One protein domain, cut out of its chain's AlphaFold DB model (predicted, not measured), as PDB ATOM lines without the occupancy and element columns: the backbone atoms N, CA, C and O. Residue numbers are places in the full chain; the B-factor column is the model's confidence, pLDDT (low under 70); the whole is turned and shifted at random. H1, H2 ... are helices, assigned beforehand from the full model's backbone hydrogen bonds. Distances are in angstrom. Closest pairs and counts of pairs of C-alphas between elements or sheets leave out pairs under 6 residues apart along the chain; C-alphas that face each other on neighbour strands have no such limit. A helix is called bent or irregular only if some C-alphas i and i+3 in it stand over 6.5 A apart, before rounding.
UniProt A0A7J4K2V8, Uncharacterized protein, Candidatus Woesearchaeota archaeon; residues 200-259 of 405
ATOM      1  N   PRO A 200      26.056  -9.259  84.320       80.56
ATOM      2  CA  PRO A 200      26.705  -9.154  83.012       80.56
ATOM      3  C   PRO A 200      25.756  -8.909  81.831       80.56
ATOM      4  O   PRO A 200      26.096  -8.128  80.948       80.56
ATOM      5  N   TYR A 201      24.576  -9.536  81.813       84.75
ATOM      6  CA  TYR A 201      23.566  -9.331  80.771       84.75
ATOM      7  C   TYR A 201      22.985  -7.914  80.829       84.75
ATOM      8  O   TYR A 201      22.898  -7.261  79.791       84.75
ATOM      9  N   ASN A 202      22.679  -7.391  82.022       85.88
ATOM     10  CA  ASN A 202      22.155  -6.026  82.170       85.88
ATOM     11  C   ASN A 202      23.169  -4.977  81.690       85.88
ATOM     12  O   ASN A 202      22.805  -4.049  80.971       85.88
ATOM     13  N   GLU A 203      24.448  -5.143  82.047       86.00
ATOM     14  CA  GLU A 203      25.529  -4.257  81.597       86.00
ATOM     15  C   GLU A 203      25.687  -4.275  80.068       86.00
ATOM     16  O   GLU A 203      25.906  -3.230  79.454       86.00
ATOM     17  N   ILE A 204      25.545  -5.443  79.430       87.06
ATOM     18  CA  ILE A 204      25.597  -5.562  77.965       87.06
ATOM     19  C   ILE A 204      24.366  -4.919  77.326       87.06
ATOM     20  O   ILE A 204      24.514  -4.175  76.362       87.06
ATOM     21  N   MET A 205      23.169  -5.157  77.864       87.88
ATOM     22  CA  MET A 205      21.931  -4.574  77.343       87.88
ATOM     23  C   MET A 205      21.955  -3.044  77.425       87.88
ATOM     24  O   MET A 205      21.717  -2.400  76.407       87.88
ATOM     25  N   ALA A 206      22.382  -2.467  78.553       89.62
ATOM     26  CA  ALA A 206      22.551  -1.019  78.701       89.62
ATOM     27  C   ALA A 206      23.584  -0.429  77.715       89.62
ATOM     28  O   ALA A 206      23.384   0.659  77.168       89.62
ATOM     29  N   GLN A 207      24.669  -1.155  77.422       88.50
ATOM     30  CA  GLN A 207      25.614  -0.760  76.370       88.50
ATOM     31  C   GLN A 207      24.996  -0.853  74.964       88.50
ATOM     32  O   GLN A 207      25.260   0.009  74.131       88.50
ATOM     33  N   LEU A 208      24.127  -1.830  74.686       89.94
ATOM     34  CA  LEU A 208      23.391  -1.917  73.414       89.94
ATOM     35  C   LEU A 208      22.358  -0.784  73.261       89.94
ATOM     36  O   LEU A 208      22.283  -0.185  72.190       89.94
ATOM     37  N   ASP A 209      21.639  -0.422  74.327       91.31
ATOM     38  CA  ASP A 209      20.742   0.746  74.342       91.31
ATOM     39  C   ASP A 209      21.527   2.067  74.153       91.31
ATOM     40  O   ASP A 209      21.057   3.000  73.494       91.31
ATOM     41  N   THR A 210      22.776   2.125  74.634       89.69
ATOM     42  CA  THR A 210      23.703   3.244  74.376       89.69
ATOM     43  C   THR A 210      24.104   3.325  72.895       89.69
ATOM     44  O   THR A 210      24.171   4.423  72.343       89.69
ATOM     45  N   VAL A 211      24.306   2.192  72.204       88.62
ATOM     46  CA  VAL A 211      24.547   2.181  70.744       88.62
ATOM     47  C   VAL A 211      23.333   2.705  69.982       88.62
ATOM     48  O   VAL A 211      23.503   3.551  69.103       88.62
ATOM     49  N   ASP A 212      22.123   2.241  70.307       87.31
ATOM     50  CA  ASP A 212      20.898   2.710  69.645       87.31
ATOM     51  C   ASP A 212      20.697   4.224  69.856       87.31
ATOM     52  O   ASP A 212      20.409   4.959  68.910       87.31
ATOM     53  N   THR A 213      20.987   4.723  71.063       89.38
ATOM     54  CA  THR A 213      20.994   6.162  71.369       89.38
ATOM     55  C   THR A 213      21.995   6.933  70.496       89.38
ATOM     56  O   THR A 213      21.622   7.912  69.851       89.38
ATOM     57  N   LEU A 214      23.252   6.476  70.409       87.19
ATOM     58  CA  LEU A 214      24.307   7.133  69.619       87.19
ATOM     59  C   LEU A 214      24.032   7.115  68.104       87.19
ATOM     60  O   LEU A 214      24.423   8.047  67.391       87.19
ATOM     61  N   LEU A 215      23.341   6.080  67.610       83.56
ATOM     62  CA  LEU A 215      22.850   6.011  66.233       83.56
ATOM     63  C   LEU A 215      21.774   7.067  65.971       83.56
ATOM     64  O   LEU A 215      21.853   7.758  64.954       83.56
ATOM     65  N   VAL A 216      20.803   7.219  66.880       85.19
ATOM     66  CA  VAL A 216      19.742   8.234  66.781       85.19
ATOM     67  C   VAL A 216      20.322   9.648  66.842       85.19
ATOM     68  O   VAL A 216      19.980  10.467  65.993       85.19
ATOM     69  N   THR A 217      21.269   9.927  67.745       81.94
ATOM     70  CA  THR A 217      21.937  11.242  67.856       81.94
ATOM     71  C   THR A 217      22.982  11.514  66.763       81.94
ATOM     72  O   THR A 217      23.842  12.374  66.935       81.94
ATOM     73  N   SER A 218      22.951  10.774  65.648       72.75
ATOM     74  CA  SER A 218      23.816  10.962  64.474       72.75
ATOM     75  C   SER A 218      25.323  10.989  64.779       72.75
ATOM     76  O   SER A 218      26.081  11.714  64.135       72.75
ATOM     77  N   ARG A 219      25.786  10.151  65.720       76.69
ATOM     78  CA  ARG A 219      27.216   9.951  66.022       76.69
ATOM     79  C   ARG A 219      27.692   8.556  65.579       76.69
ATOM     80  O   ARG A 219      28.069   7.740  66.424       76.69
ATOM     81  N   PRO A 220      27.715   8.241  64.265       76.94
ATOM     82  CA  PRO A 220      27.965   6.881  63.777       76.94
ATOM     83  C   PRO A 220      29.324   6.317  64.216       76.94
ATOM     84  O   PRO A 220      29.428   5.134  64.531       76.94
ATOM     85  N   GLN A 221      30.366   7.152  64.313       81.06
ATOM     86  CA  GLN A 221      31.683   6.704  64.779       81.06
ATOM     87  C   GLN A 221      31.702   6.334  66.271       81.06
ATOM     88  O   GLN A 221      32.403   5.396  66.651       81.06
ATOM     89  N   GLU A 222      30.939   7.031  67.117       82.38
ATOM     90  CA  GLU A 222      30.814   6.700  68.543       82.38
ATOM     91  C   GLU A 222      29.942   5.455  68.732       82.38
ATOM     92  O   GLU A 222      30.342   4.544  69.455       82.38
ATOM     93  N   ALA A 223      28.835   5.341  67.988       80.62
ATOM     94  CA  ALA A 223      28.015   4.131  67.950       80.62
ATOM     95  C   ALA A 223      28.834   2.886  67.553       80.62
ATOM     96  O   ALA A 223      28.741   1.849  68.207       80.62
ATOM     97  N   VAL A 224      29.709   2.987  66.542       82.88
ATOM     98  CA  VAL A 224      30.625   1.898  66.149       82.88
ATOM     99  C   VAL A 224      31.626   1.546  67.255       82.88
ATOM    100  O   VAL A 224      31.963   0.368  67.407       82.88
ATOM    101  N   ARG A 225      32.110   2.521  68.037       83.88
ATOM    102  CA  ARG A 225      33.004   2.265  69.184       83.88
ATOM    103  C   ARG A 225      32.258   1.524  70.295       83.88
ATOM    104  O   ARG A 225      32.683   0.425  70.650       83.88
ATOM    105  N   ALA A 226      31.117   2.049  70.742       84.31
ATOM    106  CA  ALA A 226      30.271   1.427  71.762       84.31
ATOM    107  C   ALA A 226      29.809   0.014  71.351       84.31
ATOM    108  O   ALA A 226      29.896  -0.925  72.135       84.31
ATOM    109  N   TYR A 227      29.438  -0.194  70.084       88.62
ATOM    110  CA  TYR A 227      29.055  -1.507  69.554       88.62
ATOM    111  C   TYR A 227      30.211  -2.521  69.589       88.62
ATOM    112  O   TYR A 227      30.024  -3.682  69.969       88.62
ATOM    113  N   ARG A 228      31.434  -2.094  69.237       87.69
ATOM    114  CA  ARG A 228      32.643  -2.931  69.352       87.69
ATOM    115  C   ARG A 228      32.979  -3.245  70.813       87.69
ATOM    116  O   ARG A 228      33.460  -4.341  71.093       87.69
ATOM    117  N   GLU A 229      32.727  -2.317  71.731       86.56
ATOM    118  CA  GLU A 229      32.963  -2.480  73.167       86.56
ATOM    119  C   GLU A 229      31.945  -3.419  73.827       86.56
ATOM    120  O   GLU A 229      32.350  -4.417  74.424       86.56
ATOM    121  N   ALA A 230      30.644  -3.209  73.600       85.62
ATOM    122  CA  ALA A 230      29.578  -4.124  74.006       85.62
ATOM    123  C   ALA A 230      29.868  -5.560  73.536       85.62
ATOM    124  O   ALA A 230      29.783  -6.513  74.311       85.62
ATOM    125  N   LYS A 231      30.301  -5.721  72.276       84.19
ATOM    126  CA  LYS A 231      30.651  -7.024  71.689       84.19
ATOM    127  C   LYS A 231      31.870  -7.676  72.346       84.19
ATOM    128  O   LYS A 231      31.890  -8.893  72.517       84.19
ATOM    129  N   ARG A 232      32.877  -6.888  72.742       84.62
ATOM    130  CA  ARG A 232      34.015  -7.374  73.543       84.62
ATOM    131  C   ARG A 232      33.568  -7.792  74.944       84.62
ATOM    132  O   ARG A 232      34.024  -8.823  75.423       84.62
ATOM    133  N   MET A 233      32.675  -7.033  75.580       79.06
ATOM    134  CA  MET A 233      32.167  -7.344  76.918       79.06
ATOM    135  C   MET A 233      31.335  -8.631  76.932       79.06
ATOM    136  O   MET A 233      31.574  -9.485  77.784       79.06
ATOM    137  N   ALA A 234      30.446  -8.817  75.950       81.06
ATOM    138  CA  ALA A 234      29.663 -10.042  75.784       81.06
ATOM    139  C   ALA A 234      30.545 -11.284  75.602       81.06
ATOM    140  O   ALA A 234      30.352 -12.277  76.299       81.06
ATOM    141  N   LEU A 235      31.570 -11.204  74.744       80.25
ATOM    142  CA  LEU A 235      32.527 -12.298  74.542       80.25
ATOM    143  C   LEU A 235      33.431 -12.544  75.762       80.25
ATOM    144  O   LEU A 235      33.794 -13.684  76.022       80.25
ATOM    145  N   ARG A 236      33.804 -11.503  76.521       80.44
ATOM    146  CA  ARG A 236      34.662 -11.637  77.715       80.44
ATOM    147  C   ARG A 236      33.924 -12.228  78.920       80.44
ATOM    148  O   ARG A 236      34.566 -12.840  79.766       80.44
ATOM    149  N   ARG A 237      32.610 -12.009  79.021       76.12
ATOM    150  CA  ARG A 237      31.756 -12.508  80.114       76.12
ATOM    151  C   ARG A 237      30.898 -13.724  79.713       76.12
ATOM    152  O   ARG A 237      30.006 -14.088  80.464       76.12
ATOM    153  N   ASP A 238      31.162 -14.306  78.539       77.88
ATOM    154  CA  ASP A 238      30.455 -15.446  77.922       77.88
ATOM    155  C   ASP A 238      28.915 -15.326  77.886       77.88
ATOM    156  O   ASP A 238      28.167 -16.290  78.040       77.88
ATOM    157  N   VAL A 239      28.412 -14.104  77.675       75.38
ATOM    158  CA  VAL A 239      26.968 -13.814  77.690       75.38
ATOM    159  C   VAL A 239      26.382 -13.998  76.294       75.38
ATOM    160  O   VAL A 239      26.129 -13.037  75.563       75.38
ATOM    161  N   ILE A 240      26.185 -15.257  75.910       74.19
ATOM    162  CA  ILE A 240      25.625 -15.647  74.609       74.19
ATOM    163  C   ILE A 240      24.131 -15.982  74.760       74.19
ATOM    164  O   ILE A 240      23.690 -17.098  74.490       74.19
ATOM    165  N   ASP A 241      23.340 -14.999  75.202       79.81
ATOM    166  CA  ASP A 241      21.876 -15.103  75.168       79.81
ATOM    167  C   ASP A 241      21.312 -14.764  73.776       79.81
ATOM    168  O   ASP A 241      21.851 -13.930  73.041       79.81
ATOM    169  N   ARG A 242      20.179 -15.385  73.431       68.38
ATOM    170  CA  ARG A 242      19.475 -15.170  72.164       68.38
ATOM    171  C   ARG A 242      19.096 -13.701  71.944       68.38
ATOM    172  O   ARG A 242      19.335 -13.191  70.853       68.38
ATOM    173  N   THR A 243      18.546 -13.021  72.948       81.44
ATOM    174  CA  THR A 243      18.057 -11.634  72.808       81.44
ATOM    175  C   THR A 243      19.207 -10.641  72.616       81.44
ATOM    176  O   THR A 243      19.112  -9.714  71.809       81.44
ATOM    177  N   VAL A 244      20.336 -10.889  73.288       80.25
ATOM    178  CA  VAL A 244      21.595 -10.151  73.120       80.25
ATOM    179  C   VAL A 244      22.128 -10.330  71.696       80.25
ATOM    180  O   VAL A 244      22.466  -9.345  71.040       80.25
ATOM    181  N   VAL A 245      22.156 -11.564  71.180       76.06
ATOM    182  CA  VAL A 245      22.596 -11.860  69.804       76.06
ATOM    183  C   VAL A 245      21.674 -11.223  68.758       76.06
ATOM    184  O   VAL A 245      22.174 -10.613  67.813       76.06
ATOM    185  N   GLU A 246      20.353 -11.300  68.933       81.00
ATOM    186  CA  GLU A 246      19.374 -10.658  68.043       81.00
ATOM    187  C   GLU A 246      19.566  -9.130  68.018       81.00
ATOM    188  O   GLU A 246      19.715  -8.554  66.938       81.00
ATOM    189  N   ARG A 247      19.707  -8.476  69.183       84.25
ATOM    190  CA  ARG A 247      20.021  -7.034  69.263       84.25
ATOM    191  C   ARG A 247      21.355  -6.672  68.605       84.25
ATOM    192  O   ARG A 247      21.407  -5.675  67.885       84.25
ATOM    193  N   PHE A 248      22.416  -7.467  68.786       86.12
ATOM    194  CA  PHE A 248      23.691  -7.248  68.083       86.12
ATOM    195  C   PHE A 248      23.521  -7.283  66.557       86.12
ATOM    196  O   PHE A 248      24.132  -6.470  65.867       86.12
ATOM    197  N   ILE A 249      22.699  -8.191  66.020       80.12
ATOM    198  CA  ILE A 249      22.446  -8.293  64.574       80.12
ATOM    199  C   ILE A 249      21.674  -7.063  64.073       80.12
ATOM    200  O   ILE A 249      22.113  -6.427  63.113       80.12
ATOM    201  N   THR A 250      20.584  -6.678  64.743       86.62
ATOM    202  CA  THR A 250      19.777  -5.502  64.369       86.62
ATOM    203  C   THR A 250      20.582  -4.201  64.424       86.62
ATOM    204  O   THR A 250      20.514  -3.394  63.497       86.62
ATOM    205  N   LEU A 251      21.389  -3.998  65.471       86.69
ATOM    206  CA  LEU A 251      22.268  -2.829  65.581       86.69
ATOM    207  C   LEU A 251      23.345  -2.810  64.491       86.69
ATOM    208  O   LEU A 251      23.668  -1.741  63.978       86.69
ATOM    209  N   HIS A 252      23.872  -3.970  64.087       83.00
ATOM    210  CA  HIS A 252      24.865  -4.045  63.012       83.00
ATOM    211  C   HIS A 252      24.299  -3.622  61.651       83.00
ATOM    212  O   HIS A 252      25.001  -2.959  60.893       83.00
ATOM    213  N   ALA A 253      23.038  -3.957  61.355       80.75
ATOM    214  CA  ALA A 253      22.351  -3.491  60.147       80.75
ATOM    215  C   ALA A 253      22.200  -1.958  60.148       80.75
ATOM    216  O   ALA A 253      22.744  -1.297  59.263       80.75
ATOM    217  N   LYS A 254      21.611  -1.388  61.214       83.31
ATOM    218  CA  LYS A 254      21.465   0.071  61.407       83.31
ATOM    219  C   LYS A 254      22.796   0.834  61.285       83.31
ATOM    220  O   LYS A 254      22.831   1.957  60.783       83.31
ATOM    221  N   ILE A 255      23.896   0.244  61.770       81.88
ATOM    222  CA  ILE A 255      25.255   0.799  61.660       81.88
ATOM    223  C   ILE A 255      25.717   0.848  60.199       81.88
ATOM    224  O   ILE A 255      26.254   1.867  59.772       81.88
ATOM    225  N   LEU A 256      25.530  -0.233  59.434       78.62
ATOM    226  CA  LEU A 256      25.958  -0.303  58.033       78.62
ATOM    227  C   LEU A 256      25.130   0.633  57.141       78.62
ATOM    228  O   LEU A 256      25.706   1.382  56.356       78.62
ATOM    229  N   GLU A 257      23.809   0.660  57.326       79.06
ATOM    230  CA  GLU A 257      22.876   1.547  56.612       79.06
ATOM    231  C   GLU A 257      23.233   3.037  56.751       79.06
ATOM    232  O   GLU A 257      23.039   3.805  55.813       79.06
ATOM    233  N   ARG A 258      23.787   3.452  57.901       73.62
ATOM    234  CA  ARG A 258      24.205   4.842  58.170       73.62
ATOM    235  C   ARG A 258      25.670   5.159  57.837       73.62
ATOM    236  O   ARG A 258      26.087   6.298  58.042       73.62
ATOM    237  N   ILE A 259      26.464   4.184  57.389       66.56
ATOM    238  CA  ILE A 259      27.909   4.353  57.121       66.56
ATOM    239  C   ILE A 259      28.282   4.013  55.667       66.56
ATOM    240  O   ILE A 259      29.314   4.477  55.185       66.56
TER     241      ILE A 259
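What this domain is: This is residues 200 to 259 of the 405 residues of an uncharacterized protein of Candidatus Woesearchaeota archaeon (UniProt A0A7J4K2V8). Three helices of nearly equal length stand side by side as a small up-and-down bundle, folded back and forth by two tight turns. H1 and H2 make a close pair, and H3 packs over that pair, so that the three centres form a triangle. The printed part has 60 residues with three named helices, H1, H2 and H3 in chain order, and no named strand; the class is all helix. The whole is compact, with a radius of gyration of the C-alphas of 10.7 A, and elongated along the helices, spanning 29 by 16 by 14 A.

Where its parts are: H1 and H2 are the longest helices by residues, with 17 each. H1 covers residues 200 to 216 and measures 24.8 A from first to last C-alpha; it begins at C-alpha 200 at (26.705, -9.154, 83.012). H2 covers residues 220 to 236 and measures 24.1 A; its C-alpha 220 is at (27.965, 6.881, 63.777). H3 covers residues 242 to 257, 16 residues, and measures 23.1 A; it ends at C-alpha 257 at (22.876, 1.547, 56.612). No helix is bent or irregular.

How they stand to each other: H1, H2 and H3 form a bundle that is up and down, each helix running against the one before it in the chain. H1 and H2 are a helical hairpin: they touch, with 22 pairs of C-alphas within 8 A, and run opposite ways at a shallow tilt of 12 degrees. Their closest C-alphas, those of Val 211 and Ala 223, are 4.9 A apart. H1 also touches H3, where the closest C-alphas are those of Met 205 and Val 244, 7.0 A apart. These two run the same way at a shallow tilt of 20 degrees. H2 and H3 are a second helical hairpin, opposite ways at a shallow tilt of 25 degrees. H3 touches H2 with residues 248 to 255 alone, and the closest C-alphas are those of Pro 220 and Ile 255, 7.0 A apart. The helix packing is mostly aligned. In H1, H2 and H3 every O i to N i+4 pair is within hydrogen-bond range.

The domain as a whole: The two C-alphas farthest apart are those of Ser 218 and Asp 238, at 30.4 A. The printed part has no cut. The link from H1 to H2, 3 residues, and the link from H2 to H3, 5 residues, are both tight. The mean pLDDT of the printed part is 82.4, and residues 242 and 259 are under 70.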